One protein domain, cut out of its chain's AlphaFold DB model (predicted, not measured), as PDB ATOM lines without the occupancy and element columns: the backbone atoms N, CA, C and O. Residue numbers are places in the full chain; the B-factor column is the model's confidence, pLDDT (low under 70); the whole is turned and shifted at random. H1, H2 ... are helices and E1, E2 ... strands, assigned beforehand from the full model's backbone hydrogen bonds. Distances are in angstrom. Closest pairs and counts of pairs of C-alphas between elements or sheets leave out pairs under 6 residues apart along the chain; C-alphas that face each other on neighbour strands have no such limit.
ATOM      1  N   ASP A 241       8.549  16.978 -27.148       46.16
ATOM      2  CA  ASP A 241       7.613  18.095 -27.377       46.16
ATOM      3  C   ASP A 241       7.161  18.218 -28.853       46.16
ATOM      4  O   ASP A 241       6.091  18.762 -29.161       46.16
ATOM      5  N   ARG A 242       7.961  17.685 -29.790       44.31
ATOM      6  CA  ARG A 242       7.604  17.581 -31.214       44.31
ATOM      7  C   ARG A 242       6.699  16.383 -31.528       44.31
ATOM      8  O   ARG A 242       5.939  16.478 -32.485       44.31
ATOM      9  N   ALA A 243       6.759  15.307 -30.741       49.97
ATOM     10  CA  ALA A 243       5.998  14.071 -30.955       49.97
ATOM     11  C   ALA A 243       4.578  14.090 -30.353       49.97
ATOM     12  O   ALA A 243       3.769  13.225 -30.671       49.97
ATOM     13  N   ALA A 244       4.269  15.059 -29.484       58.25
ATOM     14  CA  ALA A 244       2.975  15.146 -28.804       58.25
ATOM     15  C   ALA A 244       1.798  15.513 -29.732       58.25
ATOM     16  O   ALA A 244       0.670  15.105 -29.477       58.25
ATOM     17  N   THR A 245       2.046  16.258 -30.811       61.75
ATOM     18  CA  THR A 245       1.066  16.483 -31.889       61.75
ATOM     19  C   THR A 245       1.340  15.534 -33.044       61.75
ATOM     20  O   THR A 245       2.493  15.200 -33.315       61.75
ATOM     21  N   GLY A 246       0.273  15.083 -33.702       64.50
ATOM     22  CA  GLY A 246       0.345  14.054 -34.730       64.50
ATOM     23  C   GLY A 246       1.021  14.508 -36.027       64.50
ATOM     24  O   GLY A 246       1.421  15.671 -36.163       64.50
ATOM     25  N   PRO A 247       1.117  13.601 -37.019       68.12
ATOM     26  CA  PRO A 247       1.369  14.017 -38.393       68.12
ATOM     27  C   PRO A 247       0.340  15.075 -38.820       68.12
ATOM     28  O   PRO A 247      -0.771  15.136 -38.285       68.12
ATOM     29  N   MET A 248       0.699  15.900 -39.805       71.81
ATOM     30  CA  MET A 248      -0.302  16.728 -40.476       71.81
ATOM     31  C   MET A 248      -1.390  15.817 -41.043       71.81
ATOM     32  O   MET A 248      -1.085  14.796 -41.662       71.81
ATOM     33  N   ASN A 249      -2.649  16.173 -40.810       70.44
ATOM     34  CA  ASN A 249      -3.770  15.427 -41.356       70.44
ATOM     35  C   ASN A 249      -3.898  15.665 -42.871       70.44
ATOM     36  O   ASN A 249      -3.219  16.512 -43.456       70.44
ATOM     37  N   ASN A 250      -4.825  14.951 -43.511       63.25
ATOM     38  CA  ASN A 250      -5.072  15.049 -44.955       63.25
ATOM     39  C   ASN A 250      -5.535  16.453 -45.415       63.25
ATOM     40  O   ASN A 250      -5.611  16.705 -46.614       63.25
ATOM     41  N   SER A 251      -5.843  17.364 -44.484       64.25
ATOM     42  CA  SER A 251      -6.192  18.768 -44.736       64.25
ATOM     43  C   SER A 251      -4.999  19.729 -44.592       64.25
ATOM     44  O   SER A 251      -5.176  20.934 -44.740       64.25
ATOM     45  N   GLY A 252      -3.797  19.226 -44.283       71.31
ATOM     46  CA  GLY A 252      -2.597  20.031 -44.015       71.31
ATOM     47  C   GLY A 252      -2.560  20.676 -42.623       71.31
ATOM     48  O   GLY A 252      -1.613  21.395 -42.300       71.31
ATOM     49  N   ASN A 253      -3.563  20.413 -41.782       78.31
ATOM     50  CA  ASN A 253      -3.651  20.931 -40.422       78.31
ATOM     51  C   ASN A 253      -2.906  20.025 -39.432       78.31
ATOM     52  O   ASN A 253      -2.690  18.836 -39.665       78.31
ATOM     53  N   LEU A 254      -2.534  20.596 -38.288       84.62
ATOM     54  CA  LEU A 254      -1.883  19.877 -37.196       84.62
ATOM     55  C   LEU A 254      -2.931  19.148 -36.340       84.62
ATOM     56  O   LEU A 254      -3.803  19.803 -35.767       84.62
ATOM     57  N   ASP A 255      -2.835  17.819 -36.240       88.75
ATOM     58  CA  ASP A 255      -3.784  17.005 -35.471       88.75
ATOM     59  C   ASP A 255      -3.368  16.877 -33.991       88.75
ATOM     60  O   ASP A 255      -2.239  16.497 -33.659       88.75
ATOM     61  N   PHE A 256      -4.301  17.185 -33.091       90.81
ATOM     62  CA  PHE A 256      -4.132  17.126 -31.636       90.81
ATOM     63  C   PHE A 256      -4.635  15.822 -30.998       90.81
ATOM     64  O   PHE A 256      -4.544  15.660 -29.781       90.81
ATOM     65  N   GLY A 257      -5.114  14.874 -31.802       90.62
ATOM     66  CA  GLY A 257      -5.535  13.532 -31.401       90.62
ATOM     67  C   GLY A 257      -4.566  12.821 -30.446       90.62
ATOM     68  O   GLY A 257      -4.987  12.410 -29.364       90.62
ATOM     69  N   PRO A 258      -3.252  12.761 -30.742       89.69
ATOM     70  CA  PRO A 258      -2.275  12.138 -29.842       89.69
ATOM     71  C   PRO A 258      -2.107  12.836 -28.479       89.69
ATOM     72  O   PRO A 258      -1.653  12.196 -27.534       89.69
ATOM     73  N   VAL A 259      -2.512  14.108 -28.336       91.44
ATOM     74  CA  VAL A 259      -2.490  14.839 -27.051       91.44
ATOM     75  C   VAL A 259      -3.659  14.434 -26.147       91.44
ATOM     76  O   VAL A 259      -3.520  14.434 -24.924       91.44
ATOM     77  N   VAL A 260      -4.816  14.121 -26.737       90.06
ATOM     78  CA  VAL A 260      -6.036  13.722 -26.011       90.06
ATOM     79  C   VAL A 260      -6.191  12.203 -25.871       90.06
ATOM     80  O   VAL A 260      -6.907  11.740 -24.985       90.06
ATOM     81  N   GLY A 261      -5.498  11.433 -26.712       88.25
ATOM     82  CA  GLY A 261      -5.520   9.974 -26.725       88.25
ATOM     83  C   GLY A 261      -6.692   9.364 -27.513       88.25
ATOM     84  O   GLY A 261      -7.581  10.073 -27.993       88.25
ATOM     85  N   PRO A 262      -6.714   8.023 -27.649       86.50
ATOM     86  CA  PRO A 262      -7.716   7.313 -28.450       86.50
ATOM     87  C   PRO A 262      -9.125   7.362 -27.839       86.50
ATOM     88  O   PRO A 262     -10.111   7.296 -28.564       86.50
ATOM     89  N   ASN A 263      -9.238   7.537 -26.518       88.88
ATOM     90  CA  ASN A 263     -10.511   7.524 -25.788       88.88
ATOM     91  C   ASN A 263     -11.221   8.900 -25.789       88.88
ATOM     92  O   ASN A 263     -12.013   9.200 -24.895       88.88
ATOM     93  N   TRP A 264     -10.908   9.772 -26.751       92.94
ATOM     94  CA  TRP A 264     -11.447  11.129 -26.819       92.94
ATOM     95  C   TRP A 264     -12.917  11.148 -27.259       92.94
ATOM     96  O   TRP A 264     -13.260  10.845 -28.401       92.94
ATOM     97  N   VAL A 265     -13.805  11.560 -26.350       92.88
ATOM     98  CA  VAL A 265     -15.240  11.698 -26.636       92.88
ATOM     99  C   VAL A 265     -15.490  12.967 -27.453       92.88
ATOM    100  O   VAL A 265     -15.316  14.081 -26.958       92.88
ATOM    101  N   HIS A 266     -15.946  12.805 -28.696       90.81
ATOM    102  CA  HIS A 266     -16.160  13.902 -29.643       90.81
ATOM    103  C   HIS A 266     -17.436  14.726 -29.375       90.81
ATOM    104  O   HIS A 266     -18.428  14.622 -30.099       90.81
ATOM    105  N   ARG A 267     -17.383  15.597 -28.364       90.75
ATOM    106  CA  ARG A 267     -18.458  16.532 -27.979       90.75
ATOM    107  C   ARG A 267     -17.933  17.950 -27.732       90.75
ATOM    108  O   ARG A 267     -16.720  18.162 -27.726       90.75
ATOM    109  N   ASP A 268     -18.846  18.883 -27.495       90.88
ATOM    110  CA  ASP A 268     -18.524  20.234 -27.036       90.88
ATOM    111  C   ASP A 268     -18.188  20.180 -25.538       90.88
ATOM    112  O   ASP A 268     -18.973  19.668 -24.738       90.88
ATOM    113  N   GLN A 269     -16.987  20.621 -25.156       92.69
ATOM    114  CA  GLN A 269     -16.464  20.482 -23.790       92.69
ATOM    115  C   GLN A 269     -15.292  21.443 -23.519       92.69
ATOM    116  O   GLN A 269     -14.662  21.925 -24.467       92.69
ATOM    117  N   PRO A 270     -14.955  21.743 -22.248       91.88
ATOM    118  CA  PRO A 270     -13.677  22.375 -21.922       91.88
ATOM    119  C   PRO A 270     -12.501  21.563 -22.490       91.88
ATOM    120  O   PRO A 270     -12.510  20.331 -22.486       91.88
ATOM    121  N   ALA A 271     -11.477  22.259 -22.981       92.56
ATOM    122  CA  ALA A 271     -10.232  21.634 -23.404       92.56
ATOM    123  C   ALA A 271      -9.500  21.060 -22.174       92.56
ATOM    124  O   ALA A 271      -9.370  21.764 -21.173       92.56
ATOM    125  N   PRO A 272      -8.988  19.817 -22.219       92.19
ATOM    126  CA  PRO A 272      -8.215  19.268 -21.110       92.19
ATOM    127  C   PRO A 272      -6.848  19.964 -20.999       92.19
ATOM    128  O   PRO A 272      -6.245  20.328 -22.010       92.19
ATOM    129  N   ASP A 273      -6.312  20.088 -19.782       91.00
ATOM    130  CA  ASP A 273      -5.005  20.710 -19.505       91.00
ATOM    131  C   ASP A 273      -3.837  20.291 -20.430       91.00
ATOM    132  O   ASP A 273      -3.109  21.184 -20.878       91.00
ATOM    133  N   PRO A 274      -3.612  18.998 -20.774       91.19
ATOM    134  CA  PRO A 274      -2.575  18.622 -21.742       91.19
ATOM    135  C   PRO A 274      -2.778  19.260 -23.125       91.19
ATOM    136  O   PRO A 274      -1.801  19.689 -23.742       91.19
ATOM    137  N   LEU A 275      -4.027  19.399 -23.582       92.69
ATOM    138  CA  LEU A 275      -4.350  20.074 -24.838       92.69
ATOM    139  C   LEU A 275      -4.153  21.587 -24.723       92.69
ATOM    140  O   LEU A 275      -3.518  22.175 -25.592       92.69
ATOM    141  N   ILE A 276      -4.613  22.223 -23.637       91.69
ATOM    142  CA  ILE A 276      -4.379  23.660 -23.392       91.69
ATOM    143  C   ILE A 276      -2.874  23.970 -23.378       91.69
ATOM    144  O   ILE A 276      -2.439  24.981 -23.934       91.69
ATOM    145  N   ARG A 277      -2.065  23.089 -22.776       91.00
ATOM    146  CA  ARG A 277      -0.604  23.196 -22.762       91.00
ATOM    147  C   ARG A 277      -0.014  23.135 -24.178       91.00
ATOM    148  O   ARG A 277       0.690  24.066 -24.555       91.00
ATOM    149  N   GLN A 278      -0.362  22.127 -24.977       91.19
ATOM    150  CA  GLN A 278       0.135  21.996 -26.356       91.19
ATOM    151  C   GLN A 278      -0.360  23.115 -27.289       91.19
ATOM    152  O   GLN A 278       0.404  23.611 -28.114       91.19
ATOM    153  N   LEU A 279      -1.601  23.585 -27.129       90.88
ATOM    154  CA  LEU A 279      -2.114  24.746 -27.864       90.88
ATOM    155  C   LEU A 279      -1.378  26.039 -27.487       90.88
ATOM    156  O   LEU A 279      -1.221  26.914 -28.336       90.88
ATOM    157  N   ARG A 280      -0.893  26.170 -26.246       89.88
ATOM    158  CA  ARG A 280      -0.024  27.282 -25.833       89.88
ATOM    159  C   ARG A 280       1.377  27.154 -26.431       89.88
ATOM    160  O   ARG A 280       1.896  28.128 -26.951       89.88
ATOM    161  N   GLU A 281       1.959  25.958 -26.400       90.31
ATOM    162  CA  GLU A 281       3.307  25.654 -26.916       90.31
ATOM    163  C   GLU A 281       3.432  25.771 -28.448       90.31
ATOM    164  O   GLU A 281       4.541  25.765 -28.978       90.31
ATOM    165  N   ARG A 282       2.307  25.890 -29.167       87.00
ATOM    166  CA  ARG A 282       2.245  26.120 -30.621       87.00
ATOM    167  C   ARG A 282       1.624  27.476 -31.004       87.00
ATOM    168  O   ARG A 282       1.257  27.663 -32.160       87.00
ATOM    169  N   ASP A 283       1.450  28.392 -30.044       88.12
ATOM    170  CA  ASP A 283       0.783  29.697 -30.219       88.12
ATOM    171  C   ASP A 283      -0.605  29.609 -30.890       88.12
ATOM    172  O   ASP A 283      -1.035  30.501 -31.630       88.12
ATOM    173  N   LEU A 284      -1.332  28.517 -30.625       88.69
ATOM    174  CA  LEU A 284      -2.667  28.220 -31.152       88.69
ATOM    175  C   LEU A 284      -3.816  28.631 -30.219       88.69
ATOM    176  O   LEU A 284      -4.976  28.551 -30.624       88.69
ATOM    177  N   LEU A 285      -3.537  29.102 -29.002       89.44
ATOM    178  CA  LEU A 285      -4.592  29.597 -28.115       89.44
ATOM    179  C   LEU A 285      -5.327  30.822 -28.706       89.44
ATOM    180  O   LEU A 285      -4.698  31.680 -29.335       89.44
ATOM    181  N   PRO A 286      -6.647  30.951 -28.472       85.25
ATOM    182  CA  PRO A 286      -7.395  32.157 -28.803       85.25
ATOM    183  C   PRO A 286      -6.974  33.343 -27.919       85.25
ATOM    184  O   PRO A 286      -6.909  33.253 -26.687       85.25
ATOM    185  N   SER A 287      -6.715  34.482 -28.561       80.69
ATOM    186  CA  SER A 287      -6.317  35.745 -27.933       80.69
ATOM    187  C   SER A 287      -7.497  36.724 -27.827       80.69
ATOM    188  O   SER A 287      -8.610  36.441 -28.267       80.69
ATOM    189  N   SER A 288      -7.270  37.912 -27.260       74.12
ATOM    190  CA  SER A 288      -8.258  39.004 -27.274       74.12
ATOM    191  C   SER A 288      -8.592  39.486 -28.693       74.12
ATOM    192  O   SER A 288      -9.750  39.802 -28.965       74.12
ATOM    193  N   SER A 289      -7.601  39.502 -29.596       76.94
ATOM    194  CA  SER A 289      -7.735  39.909 -31.003       76.94
ATOM    195  C   SER A 289      -8.215  38.783 -31.928       76.94
ATOM    196  O   SER A 289      -8.913  39.047 -32.903       76.94
ATOM    197  N   ARG A 290      -7.895  37.521 -31.618       75.56
ATOM    198  CA  ARG A 290      -8.403  36.322 -32.302       75.56
ATOM    199  C   ARG A 290      -9.063  35.398 -31.283       75.56
ATOM    200  O   ARG A 290      -8.467  34.418 -30.846       75.56
ATOM    201  N   ARG A 291     -10.311  35.714 -30.914       71.94
ATOM    202  CA  ARG A 291     -11.100  34.989 -29.891       71.94
ATOM    203  C   ARG A 291     -11.422  33.528 -30.235       71.94
ATOM    204  O   ARG A 291     -11.955  32.815 -29.388       71.94
ATOM    205  N   GLN A 292     -11.146  33.113 -31.469       81.00
ATOM    206  CA  GLN A 292     -11.480  31.810 -32.033       81.00
ATOM    207  C   GLN A 292     -10.319  31.301 -32.891       81.00
ATOM    208  O   GLN A 292      -9.650  32.098 -33.557       81.00
ATOM    209  N   ARG A 293     -10.108  29.984 -32.915       87.00
ATOM    210  CA  ARG A 293      -9.181  29.321 -33.844       87.00
ATOM    211  C   ARG A 293      -9.659  27.910 -34.165       87.00
ATOM    212  O   ARG A 293     -10.123  27.221 -33.265       87.00
ATOM    213  N   SER A 294      -9.523  27.476 -35.411       89.25
ATOM    214  CA  SER A 294      -9.793  26.084 -35.785       89.25
ATOM    215  C   SER A 294      -8.577  25.202 -35.498       89.25
ATOM    216  O   SER A 294      -7.446  25.610 -35.771       89.25
ATOM    217  N   ILE A 295      -8.819  24.004 -34.967       91.25
ATOM    218  CA  ILE A 295      -7.858  22.896 -34.852       91.25
ATOM    219  C   ILE A 295      -8.554  21.595 -35.249       91.25
ATOM    220  O   ILE A 295      -9.781  21.522 -35.190       91.25
ATOM    221  N   ASP A 296      -7.787  20.556 -35.563       91.81
ATOM    222  CA  ASP A 296      -8.321  19.209 -35.760       91.81
ATOM    223  C   ASP A 296      -7.858  18.277 -34.630       91.81
ATOM    224  O   ASP A 296      -6.748  18.404 -34.107       91.81
ATOM    225  N   ILE A 297      -8.735  17.360 -34.224       92.19
ATOM    226  CA  ILE A 297      -8.491  16.357 -33.182       92.19
ATOM    227  C   ILE A 297      -9.008  15.018 -33.711       92.19
ATOM    228  O   ILE A 297     -10.205  14.910 -33.973       92.19
ATOM    229  N   ASN A 298      -8.142  14.015 -33.878       90.06
ATOM    230  CA  ASN A 298      -8.468  12.719 -34.496       90.06
ATOM    231  C   ASN A 298      -9.224  12.892 -35.834       90.06
ATOM    232  O   ASN A 298     -10.278  12.295 -36.053       90.06
ATOM    233  N   GLY A 299      -8.740  13.784 -36.705       88.06
ATOM    234  CA  GLY A 299      -9.371  14.124 -37.986       88.06
ATOM    235  C   GLY A 299     -10.695  14.904 -37.909       88.06
ATOM    236  O   GLY A 299     -11.300  15.162 -38.946       88.06
ATOM    237  N   VAL A 300     -11.165  15.295 -36.718       89.75
ATOM    238  CA  VAL A 300     -12.413  16.058 -36.524       89.75
ATOM    239  C   VAL A 300     -12.110  17.511 -36.169       89.75
ATOM    240  O   VAL A 300     -11.425  17.775 -35.183       89.75
ATOM    241  N   SER A 301     -12.685  18.456 -36.916       90.75
ATOM    242  CA  SER A 301     -12.479  19.890 -36.686       90.75
ATOM    243  C   SER A 301     -13.243  20.453 -35.483       90.75
ATOM    244  O   SER A 301     -14.438  20.193 -35.288       90.75
ATOM    245  N   TYR A 302     -12.547  21.303 -34.730       92.31
ATOM    246  CA  TYR A 302     -13.023  22.029 -33.556       92.31
ATOM    247  C   TYR A 302     -12.699  23.518 -33.647       92.31
ATOM    248  O   TYR A 302     -11.581  23.910 -33.980       92.31
ATOM    249  N   THR A 303     -13.655  24.355 -33.256       92.12
ATOM    250  CA  THR A 303     -13.427  25.763 -32.938       92.12
ATOM    251  C   THR A 303     -13.019  25.879 -31.471       92.12
ATOM    252  O   THR A 303     -13.802  25.601 -30.563       92.12
ATOM    253  N   VAL A 304     -11.780  26.302 -31.237       92.06
ATOM    254  CA  VAL A 304     -11.242  26.655 -29.921       92.06
ATOM    255  C   VAL A 304     -11.662  28.083 -29.592       92.06
ATOM    256  O   VAL A 304     -11.321  29.010 -30.329       92.06
ATOM    257  N   VAL A 305     -12.376  28.273 -28.485       90.50
ATOM    258  CA  VAL A 305     -12.910  29.568 -28.039       90.50
ATOM    259  C   VAL A 305     -12.420  29.870 -26.624       90.50
ATOM    260  O   VAL A 305     -12.323  28.975 -25.785       90.50
ATOM    261  N   ARG A 306     -12.114  31.140 -26.343       88.62
ATOM    262  CA  ARG A 306     -11.778  31.601 -24.987       88.62
ATOM    263  C   ARG A 306     -13.058  31.908 -24.206       88.62
ATOM    264  O   ARG A 306     -13.827  32.772 -24.623       88.62
ATOM    265  N   GLY A 307     -13.274  31.218 -23.092       83.25
ATOM    266  CA  GLY A 307     -14.370  31.478 -22.162       83.25
ATOM    267  C   GLY A 307     -14.089  32.642 -21.195       83.25
ATOM    268  O   GLY A 307     -12.998  33.228 -21.213       83.25
ATOM    269  N   PRO A 308     -15.073  33.012 -20.353       77.44
ATOM    270  CA  PRO A 308     -14.958  34.122 -19.405       77.44
ATOM    271  C   PRO A 308     -13.844  33.940 -18.361       77.44
ATOM    272  O   PRO A 308     -13.265  34.936 -17.934       77.44
ATOM    273  N   GLY A 309     -13.464  32.705 -18.003       77.94
ATOM    274  CA  GLY A 309     -12.350  32.422 -17.083       77.94
ATOM    275  C   GLY A 309     -10.942  32.702 -17.646       77.94
ATOM    276  O   GLY A 309      -9.935  32.345 -17.033       77.94
ATOM    277  N   GLY A 310     -10.833  33.335 -18.818       76.25
ATOM    278  CA  GLY A 310      -9.577  33.873 -19.339       76.25
ATOM    279  C   GLY A 310      -8.658  32.815 -19.975       76.25
ATOM    280  O   GLY A 310      -9.139  31.924 -20.666       76.25
ATOM    281  N   PRO A 311      -7.318  32.908 -19.830       73.50
ATOM    282  CA  PRO A 311      -6.372  32.072 -20.587       73.50
ATOM    283  C   PRO A 311      -6.401  30.565 -20.277       73.50
ATOM    284  O   PRO A 311      -5.724  29.817 -20.980       73.50
ATOM    285  N   ARG A 312      -7.130  30.122 -19.243       80.62
ATOM    286  CA  ARG A 312      -7.302  28.698 -18.892       80.62
ATOM    287  C   ARG A 312      -8.721  28.167 -19.145       80.62
ATOM    288  O   ARG A 312      -8.874  26.968 -19.324       80.62
ATOM    289  N   ASP A 313      -9.735  29.031 -19.222       85.94
ATOM    290  CA  ASP A 313     -11.082  28.648 -19.675       85.94
ATOM    291  C   ASP A 313     -11.080  28.611 -21.205       85.94
ATOM    292  O   ASP A 313     -11.361  29.597 -21.887       85.94
ATOM    293  N   ILE A 314     -10.657  27.473 -21.745       90.31
ATOM    294  CA  ILE A 314     -10.620  27.203 -23.178       90.31
ATOM    295  C   ILE A 314     -11.685  26.156 -23.473       90.31
ATOM    296  O   ILE A 314     -11.683  25.079 -22.880       90.31
ATOM    297  N   ARG A 315     -12.596  26.465 -24.396       91.56
ATOM    298  CA  ARG A 315     -13.716  25.594 -24.762       91.56
ATOM    299  C   ARG A 315     -13.575  25.139 -26.201       91.56
ATOM    300  O   ARG A 315     -13.219  25.926 -27.078       91.56
ATOM    301  N   LEU A 316     -13.831  23.857 -26.418       92.62
ATOM    302  CA  LEU A 316     -13.857  23.229 -27.725       92.62
ATOM    303  C   LEU A 316     -15.312  23.072 -28.136       92.62
ATOM    304  O   LEU A 316     -16.090  22.441 -27.420       92.62
ATOM    305  N   PHE A 317     -15.648  23.596 -29.305       90.62
ATOM    306  CA  PHE A 317     -16.916  23.325 -29.964       90.62
ATOM    307  C   PHE A 317     -16.618  22.588 -31.265       90.62
ATOM    308  O   PHE A 317     -15.800  23.051 -32.063       90.62
ATOM    309  N   ARG A 318     -17.228  21.425 -31.489       89.81
ATOM    310  CA  ARG A 318     -17.138  20.710 -32.770       89.81
ATOM    311  C   ARG A 318     -17.721  21.611 -33.863       89.81
ATOM    312  O   ARG A 318     -18.578  22.431 -33.555       89.81
ATOM    313  N   ASN A 319     -17.259  21.484 -35.113       72.31
ATOM    314  CA  ASN A 319     -17.482  22.425 -36.235       72.31
ATOM    315  C   ASN A 319     -18.962  22.687 -36.654       72.31
ATOM    316  O   ASN A 319     -19.406  22.338 -37.745       72.31
TER     317      ASN A 319
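Overview. This is residues 241 to 319 of the 332 residues of an uncharacterized protein of Bradyrhizobium elkanii (UniProt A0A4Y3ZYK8). There is little regular structure: a small, twisted three-strand sheet, with two short helices grazing it and long loops around them. The 79 printed residues include H1, H2, E1, E2, E3 in that order; the class is mixed, with 31 residues in named elements. The sheet E1 E2 E3 is a meander, each strand the antiparallel neighbour of the one before. The whole is compact, radius of gyration of the C-alphas 11.6 A, spanning 31 by 24 by 22 A.

Arrangement. Start at H1, residues 257 to 260, which touches H2, residues 273 to 281; their closest C-alphas, Val 259 and Leu 275, are 6.0 A apart. Both only graze the sheet. In the hairpin of E1, residues 292 to 297, and E2, residues 300 to 306, find N 295 and O 302 within hydrogen-bond range at 2.9 A. In the hairpin of E2 and E3, residues 314 to 318, find N 303 and O 317 at 2.8 A. Every O i to N i+4 pair of H2 is within range; H1 is too short for one.

Along the chain. Find C-alpha 257 at (-5.535, 13.532, -31.401), where H1 begins. E2 spans 19.4 A; E3 ends at C-alpha 318, (-17.138, 20.710, -32.770).

Size, cuts and confidence. The printed part has no cut. The link H1 to H2 is long; pLDDT is under 70 at residues 241 to 247 and 250 to 251.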